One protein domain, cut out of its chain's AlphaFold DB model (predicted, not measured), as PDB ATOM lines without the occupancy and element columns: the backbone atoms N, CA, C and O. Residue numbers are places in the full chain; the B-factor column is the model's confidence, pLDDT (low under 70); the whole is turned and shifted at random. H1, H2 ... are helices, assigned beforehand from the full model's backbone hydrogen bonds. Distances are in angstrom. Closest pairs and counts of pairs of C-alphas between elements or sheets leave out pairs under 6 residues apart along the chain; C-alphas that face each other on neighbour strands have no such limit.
ATOM      1  N   ALA A 109      28.176  34.693  -0.224       46.62
ATOM      2  CA  ALA A 109      28.168  35.648   0.879       46.62
ATOM      3  C   ALA A 109      28.185  37.076   0.297       46.62
ATOM      4  O   ALA A 109      28.922  37.315  -0.657       46.62
ATOM      5  N   PRO A 110      27.403  38.035   0.827       49.16
ATOM      6  CA  PRO A 110      27.370  39.382   0.278       49.16
ATOM      7  C   PRO A 110      28.795  39.931   0.105       49.16
ATOM      8  O   PRO A 110      29.557  39.908   1.070       49.16
ATOM      9  N   PRO A 111      29.168  40.492  -1.056       48.50
ATOM     10  CA  PRO A 111      30.541  40.941  -1.329       48.50
ATOM     11  C   PRO A 111      31.001  42.083  -0.407       48.50
ATOM     12  O   PRO A 111      32.174  42.437  -0.353       48.50
ATOM     13  N   CYS A 112      30.083  42.698   0.344       47.69
ATOM     14  CA  CYS A 112      30.432  43.620   1.419       47.69
ATOM     15  C   CYS A 112      30.993  42.914   2.664       47.69
ATOM     16  O   CYS A 112      31.782  43.540   3.364       47.69
ATOM     17  N   LEU A 113      30.630  41.651   2.922       49.38
ATOM     18  CA  LEU A 113      31.194  40.814   3.985       49.38
ATOM     19  C   LEU A 113      32.614  40.348   3.661       49.38
ATOM     20  O   LEU A 113      33.424  40.270   4.573       49.38
ATOM     21  N   GLU A 114      32.932  40.116   2.386       52.91
ATOM     22  CA  GLU A 114      34.295  39.780   1.933       52.91
ATOM     23  C   GLU A 114      35.301  40.907   2.208       52.91
ATOM     24  O   GLU A 114      36.498  40.673   2.322       52.91
ATOM     25  N   ARG A 115      34.815  42.150   2.332       52.84
ATOM     26  CA  ARG A 115      35.639  43.321   2.671       52.84
ATOM     27  C   ARG A 115      35.734  43.576   4.173       52.84
ATOM     28  O   ARG A 115      36.398  44.532   4.573       52.84
ATOM     29  N   LEU A 116      35.034  42.795   4.997       57.12
ATOM     30  CA  LEU A 116      35.127  42.905   6.447       57.12
ATOM     31  C   LEU A 116      36.244  41.992   6.962       57.12
ATOM     32  O   LEU A 116      36.460  40.921   6.399       57.12
ATOM     33  N   PRO A 117      36.903  42.358   8.074       64.69
ATOM     34  CA  PRO A 117      37.756  41.420   8.787       64.69
ATOM     35  C   PRO A 117      36.970  40.149   9.114       64.69
ATOM     36  O   PRO A 117      35.841  40.231   9.614       64.69
ATOM     37  N   GLN A 118      37.565  38.984   8.861       69.75
ATOM     38  CA  GLN A 118      36.915  37.687   9.068       69.75
ATOM     39  C   GLN A 118      36.383  37.541  10.504       69.75
ATOM     40  O   GLN A 118      35.281  37.041  10.725       69.75
ATOM     41  N   GLU A 119      37.108  38.079  11.481       67.88
ATOM     42  CA  GLU A 119      36.703  38.154  12.884       67.88
ATOM     43  C   GLU A 119      35.386  38.912  13.102       67.88
ATOM     44  O   GLU A 119      34.547  38.503  13.908       67.88
ATOM     45  N   ALA A 120      35.181  40.024  12.388       65.75
ATOM     46  CA  ALA A 120      33.961  40.820  12.479       65.75
ATOM     47  C   ALA A 120      32.763  40.041  11.924       65.75
ATOM     48  O   ALA A 120      31.666  40.119  12.484       65.75
ATOM     49  N   VAL A 121      32.984  39.265  10.859       67.25
ATOM     50  CA  VAL A 121      31.975  38.390  10.248       67.25
ATOM     51  C   VAL A 121      31.624  37.233  11.184       67.25
ATOM     52  O   VAL A 121      30.442  36.979  11.423       67.25
ATOM     53  N   LEU A 122      32.623  36.561  11.760       71.19
ATOM     54  CA  LEU A 122      32.418  35.451  12.697       71.19
ATOM     55  C   LEU A 122      31.690  35.900  13.968       71.19
ATOM     56  O   LEU A 122      30.724  35.260  14.384       71.19
ATOM     57  N   ALA A 123      32.081  37.042  14.534       69.75
ATOM     58  CA  ALA A 123      31.401  37.630  15.684       69.75
ATOM     59  C   ALA A 123      29.938  37.968  15.373       69.75
ATOM     60  O   ALA A 123      29.042  37.673  16.162       69.75
ATOM     61  N   LEU A 124      29.667  38.550  14.201       68.94
ATOM     62  CA  LEU A 124      28.301  38.865  13.790       68.94
ATOM     63  C   LEU A 124      27.443  37.598  13.658       68.94
ATOM     64  O   LEU A 124      26.300  37.590  14.115       68.94
ATOM     65  N   ARG A 125      28.001  36.525  13.083       67.75
ATOM     66  CA  ARG A 125      27.318  35.230  12.937       67.75
ATOM     67  C   ARG A 125      26.976  34.607  14.291       67.75
ATOM     68  O   ARG A 125      25.826  34.228  14.495       67.75
ATOM     69  N   LEU A 126      27.928  34.562  15.225       71.31
ATOM     70  CA  LEU A 126      27.697  34.029  16.575       71.31
ATOM     71  C   LEU A 126      26.670  34.860  17.351       71.31
ATOM     72  O   LEU A 126      25.753  34.305  17.950       71.31
ATOM     73  N   GLY A 127      26.760  36.192  17.275       69.50
ATOM     74  CA  GLY A 127      25.781  37.081  17.898       69.50
ATOM     75  C   GLY A 127      24.366  36.892  17.343       69.50
ATOM     76  O   GLY A 127      23.407  36.859  18.109       69.50
ATOM     77  N   ALA A 128      24.223  36.711  16.027       67.31
ATOM     78  CA  ALA A 128      22.931  36.425  15.407       67.31
ATOM     79  C   ALA A 128      22.375  35.051  15.822       67.31
ATOM     80  O   ALA A 128      21.185  34.943  16.114       67.31
ATOM     81  N   MET A 129      23.229  34.026  15.896       67.25
ATOM     82  CA  MET A 129      22.839  32.677  16.320       67.25
ATOM     83  C   MET A 129      22.364  32.667  17.779       67.25
ATOM     84  O   MET A 129      21.279  32.172  18.061       67.25
ATOM     85  N   ARG A 130      23.097  33.321  18.691       76.94
ATOM     86  CA  ARG A 130      22.710  33.473  20.107       76.94
ATOM     87  C   ARG A 130      21.350  34.166  20.286       76.94
ATOM     88  O   ARG A 130      20.631  33.865  21.238       76.94
ATOM     89  N   LEU A 131      20.990  35.093  19.395       68.56
ATOM     90  CA  LEU A 131      19.706  35.806  19.446       68.56
ATOM     91  C   LEU A 131      18.527  34.997  18.897       68.56
ATOM     92  O   LEU A 131      17.415  35.171  19.390       68.56
ATOM     93  N   ARG A 132      18.750  34.184  17.857       64.25
ATOM     94  CA  ARG A 132      17.680  33.476  17.133       64.25
ATOM     95  C   ARG A 132      17.442  32.063  17.645       64.25
ATOM     96  O   ARG A 132      16.296  31.653  17.725       64.25
ATOM     97  N   THR A 133      18.522  31.358  17.960       70.31
ATOM     98  CA  THR A 133      18.532  29.940  18.335       70.31
ATOM     99  C   THR A 133      19.421  29.751  19.571       70.31
ATOM    100  O   THR A 133      20.495  29.145  19.473       70.31
ATOM    101  N   PRO A 134      19.063  30.343  20.729       74.56
ATOM    102  CA  PRO A 134      19.838  30.193  21.964       74.56
ATOM    103  C   PRO A 134      20.035  28.721  22.367       74.56
ATOM    104  O   PRO A 134      21.099  28.367  22.870       74.56
ATOM    105  N   GLU A 135      19.061  27.858  22.080       78.56
ATOM    106  CA  GLU A 135      19.097  26.414  22.319       78.56
ATOM    107  C   GLU A 135      20.243  25.694  21.599       78.56
ATOM    108  O   GLU A 135      20.787  24.739  22.148       78.56
ATOM    109  N   ALA A 136      20.696  26.187  20.440       76.88
ATOM    110  CA  ALA A 136      21.822  25.600  19.710       76.88
ATOM    111  C   ALA A 136      23.118  25.619  20.542       76.88
ATOM    112  O   ALA A 136      23.996  24.777  20.386       76.88
ATOM    113  N   PHE A 137      23.238  26.544  21.499       81.62
ATOM    114  CA  PHE A 137      24.395  26.627  22.391       81.62
ATOM    115  C   PHE A 137      24.306  25.713  23.616       81.62
ATOM    116  O   PHE A 137      25.199  25.747  24.460       81.62
ATOM    117  N   ARG A 138      23.279  24.862  23.704       82.69
ATOM    118  CA  ARG A 138      23.311  23.683  24.582       82.69
ATOM    119  C   ARG A 138      24.224  22.595  24.006       82.69
ATOM    120  O   ARG A 138      24.746  21.771  24.751       82.69
ATOM    121  N   GLU A 139      24.482  22.616  22.696       83.69
ATOM    122  CA  GLU A 139      25.404  21.685  22.055       83.69
ATOM    123  C   GLU A 139      26.865  22.016  22.387       83.69
ATOM    124  O   GLU A 139      27.408  23.062  22.011       83.69
ATOM    125  N   ALA A 140      27.564  21.058  23.001       79.25
ATOM    126  CA  ALA A 140      28.967  21.216  23.385       79.25
ATOM    127  C   ALA A 140      29.888  21.570  22.200       79.25
ATOM    128  O   ALA A 140      30.912  22.234  22.380       79.25
ATOM    129  N   ARG A 141      29.541  21.148  20.977       80.94
ATOM    130  CA  ARG A 141      30.301  21.479  19.764       80.94
ATOM    131  C   ARG A 141      30.269  22.977  19.466       80.94
ATOM    132  O   ARG A 141      31.318  23.553  19.180       80.94
ATOM    133  N   LEU A 142      29.095  23.601  19.549       79.12
ATOM    134  CA  LEU A 142      28.935  25.032  19.286       79.12
ATOM    135  C   LEU A 142      29.565  25.881  20.391       79.12
ATOM    136  O   LEU A 142      30.226  26.873  20.084       79.12
ATOM    137  N   VAL A 143      29.490  25.434  21.647       83.00
ATOM    138  CA  VAL A 143      30.210  26.068  22.766       83.00
ATOM    139  C   VAL A 143      31.728  26.012  22.556       83.00
ATOM    140  O   VAL A 143      32.417  27.024  22.690       83.00
ATOM    141  N   LYS A 144      32.274  24.851  22.162       82.31
ATOM    142  CA  LYS A 144      33.709  24.703  21.854       82.31
ATOM    143  C   LYS A 144      34.139  25.586  20.683       82.31
ATOM    144  O   LYS A 144      35.217  26.182  20.740       82.31
ATOM    145  N   PHE A 145      33.310  25.678  19.643       82.81
ATOM    146  CA  PHE A 145      33.558  26.548  18.497       82.81
ATOM    147  C   PHE A 145      33.576  28.029  18.902       82.81
ATOM    148  O   PHE A 145      34.537  28.732  18.592       82.81
ATOM    149  N   GLU A 146      32.577  28.491  19.661       85.00
ATOM    150  CA  GLU A 146      32.515  29.866  20.172       85.00
ATOM    151  C   GLU A 146      33.738  30.208  21.035       85.00
ATOM    152  O   GLU A 146      34.371  31.245  20.826       85.00
ATOM    153  N   ALA A 147      34.139  29.309  21.938       83.94
ATOM    154  CA  ALA A 147      35.342  29.484  22.750       83.94
ATOM    155  C   ALA A 147      36.622  29.560  21.896       83.94
ATOM    156  O   ALA A 147      37.528  30.336  22.205       83.94
ATOM    157  N   GLY A 148      36.702  28.782  20.811       82.88
ATOM    158  CA  GLY A 148      37.796  28.855  19.839       82.88
ATOM    159  C   GLY A 148      37.884  30.223  19.164       82.88
ATOM    160  O   GLY A 148      38.958  30.821  19.135       82.88
ATOM    161  N   VAL A 149      36.746  30.756  18.713       79.69
ATOM    162  CA  VAL A 149      36.670  32.093  18.102       79.69
ATOM    163  C   VAL A 149      37.050  33.184  19.107       79.69
ATOM    164  O   VAL A 149      37.775  34.110  18.754       79.69
ATOM    165  N   ILE A 150      36.618  33.084  20.367       81.69
ATOM    166  CA  ILE A 150      37.004  34.046  21.413       81.69
ATOM    167  C   ILE A 150      38.523  34.032  21.636       81.69
ATOM    168  O   ILE A 150      39.136  35.099  21.683       81.69
ATOM    169  N   ARG A 151      39.139  32.844  21.729       82.38
ATOM    170  CA  ARG A 151      40.597  32.713  21.898       82.38
ATOM    171  C   ARG A 151      41.372  33.285  20.716       82.38
ATOM    172  O   ARG A 151      42.334  34.013  20.935       82.38
ATOM    173  N   GLN A 152      40.944  32.986  19.490       79.50
ATOM    174  CA  GLN A 152      41.585  33.506  18.281       79.50
ATOM    175  C   GLN A 152      41.585  35.040  18.272       79.50
ATOM    176  O   GLN A 152      42.634  35.656  18.111       79.50
ATOM    177  N   ARG A 153      40.441  35.655  18.581       75.88
ATOM    178  CA  ARG A 153      40.311  37.119  18.630       75.88
ATOM    179  C   ARG A 153      41.154  37.756  19.724       75.88
ATOM    180  O   ARG A 153      41.673  38.852  19.542       75.88
ATOM    181  N   ALA A 154      41.275  37.093  20.874       78.06
ATOM    182  CA  ALA A 154      42.159  37.551  21.938       78.06
ATOM    183  C   ALA A 154      43.631  37.516  21.492       78.06
ATOM    184  O   ALA A 154      44.368  38.459  21.770       78.06
ATOM    185  N   ALA A 155      44.039  36.479  20.755       79.62
ATOM    186  CA  ALA A 155      45.386  36.369  20.200       79.62
ATOM    187  C   ALA A 155      45.662  37.432  19.118       79.62
ATOM    188  O   ALA A 155      46.712  38.066  19.146       79.62
ATOM    189  N   GLU A 156      44.716  37.686  18.210       74.50
ATOM    190  CA  GLU A 156      44.837  38.725  17.171       74.50
ATOM    191  C   GLU A 156      44.884  40.135  17.784       74.50
ATOM    192  O   GLU A 156      45.727  40.955  17.412       74.50
ATOM    193  N   ALA A 157      44.046  40.409  18.791       70.31
ATOM    194  CA  ALA A 157      44.094  41.665  19.537       70.31
ATOM    195  C   ALA A 157      45.439  41.853  20.259       70.31
ATOM    196  O   ALA A 157      45.999  42.948  20.207       70.31
ATOM    197  N   ALA A 158      45.970  40.792  20.881       74.56
ATOM    198  CA  ALA A 158      47.273  40.811  21.543       74.56
ATOM    199  C   ALA A 158      48.428  41.034  20.552       74.56
ATOM    200  O   ALA A 158      49.347  41.796  20.850       74.56
ATOM    201  N   ALA A 159      48.371  40.434  19.357       74.00
ATOM    202  CA  ALA A 159      49.360  40.647  18.301       74.00
ATOM    203  C   ALA A 159      49.367  42.105  17.807       74.00
ATOM    204  O   ALA A 159      50.430  42.701  17.632       74.00
ATOM    205  N   LEU A 160      48.188  42.715  17.646       66.56
ATOM    206  CA  LEU A 160      48.052  44.117  17.236       66.56
ATOM    207  C   LEU A 160      48.550  45.113  18.297       66.56
ATOM    208  O   LEU A 160      49.026  46.193  17.941       66.56
ATOM    209  N   THR A 161      48.434  44.783  19.587       63.84
ATOM    210  CA  THR A 161      48.985  45.603  20.680       63.84
ATOM    211  C   THR A 161      50.483  45.373  20.867       63.84
ATOM    212  O   THR A 161      51.222  46.344  20.964       63.84
ATOM    213  N   GLY A 162      50.958  44.124  20.802       56.75
ATOM    214  CA  GLY A 162      52.384  43.798  20.918       56.75
ATOM    215  C   GLY A 162      53.233  44.352  19.768       56.75
ATOM    216  O   GLY A 162      54.371  44.757  19.980       56.75
ATOM    217  N   ALA A 163      52.665  44.471  18.563       56.03
ATOM    218  CA  ALA A 163      53.329  45.121  17.430       56.03
ATOM    219  C   ALA A 163      53.530  46.638  17.621       56.03
ATOM    220  O   ALA A 163      54.420  47.216  17.000       56.03
ATOM    221  N   LYS A 164      52.727  47.297  18.471       51.97
ATOM    222  CA  LYS A 164      52.894  48.728  18.780       51.97
ATOM    223  C   LYS A 164      53.998  48.996  19.798       51.97
ATOM    224  O   LYS A 164      54.591  50.068  19.739       51.97
TER     225      LYS A 164
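AT A GLANCE: This is residues 109 to 164 of the 170 residues of an uncharacterized protein of Jiella pacifica (UniProt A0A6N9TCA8). The long helix H3 and the shorter H1 run opposite ways as an uneven, loose U, with the short H2 at the turn. Residues 157 to 164 of H3 stick out at one end, and residues 109 to 117, before H1, fold back on the side of H1 away from H3. The printed part has 56 residues with three named helices, H1, H2, H3, and no named strand: all helix, loose, radius of gyration of the C-alphas 13.3 A, flat, 41 by 28 by 15 A.

HOW THE PARTS SIT: H3, residues 140 to 164, touches H1, residues 118 to 132, with residues 146 to 153 alone; the closest C-alphas, of Arg 153 and Glu 119, are 6.9 A apart. The tilt is 35.1 degrees, only just steep, opposite ways. H2, residues 134 to 138, and H1 only just touch, only at the corner, with 3 pairs of C-alphas within 8 A, the closest Phe 137 and Arg 130 at 7.4 A. H2 and H3 are close but not clearly touching. Every O i to N i+4 pair is within hydrogen-bond range in H1, 20 of 21 in H3 and 0 of 1 in H2, where 2 of 2 O i to N i+3 pairs are.

IN THESE COORDINATES: H3 measures 36.8 A and ends at C-alpha 164 (52.894, 48.728, 18.780). H1, 21.3 A, begins at C-alpha 118 (36.915, 37.687, 9.068).

THE WHOLE: The printed part has no cut, and both links are tight. Mean pLDDT of the printed part is 70.3; 26 residues are under 70, among them 109 to 121.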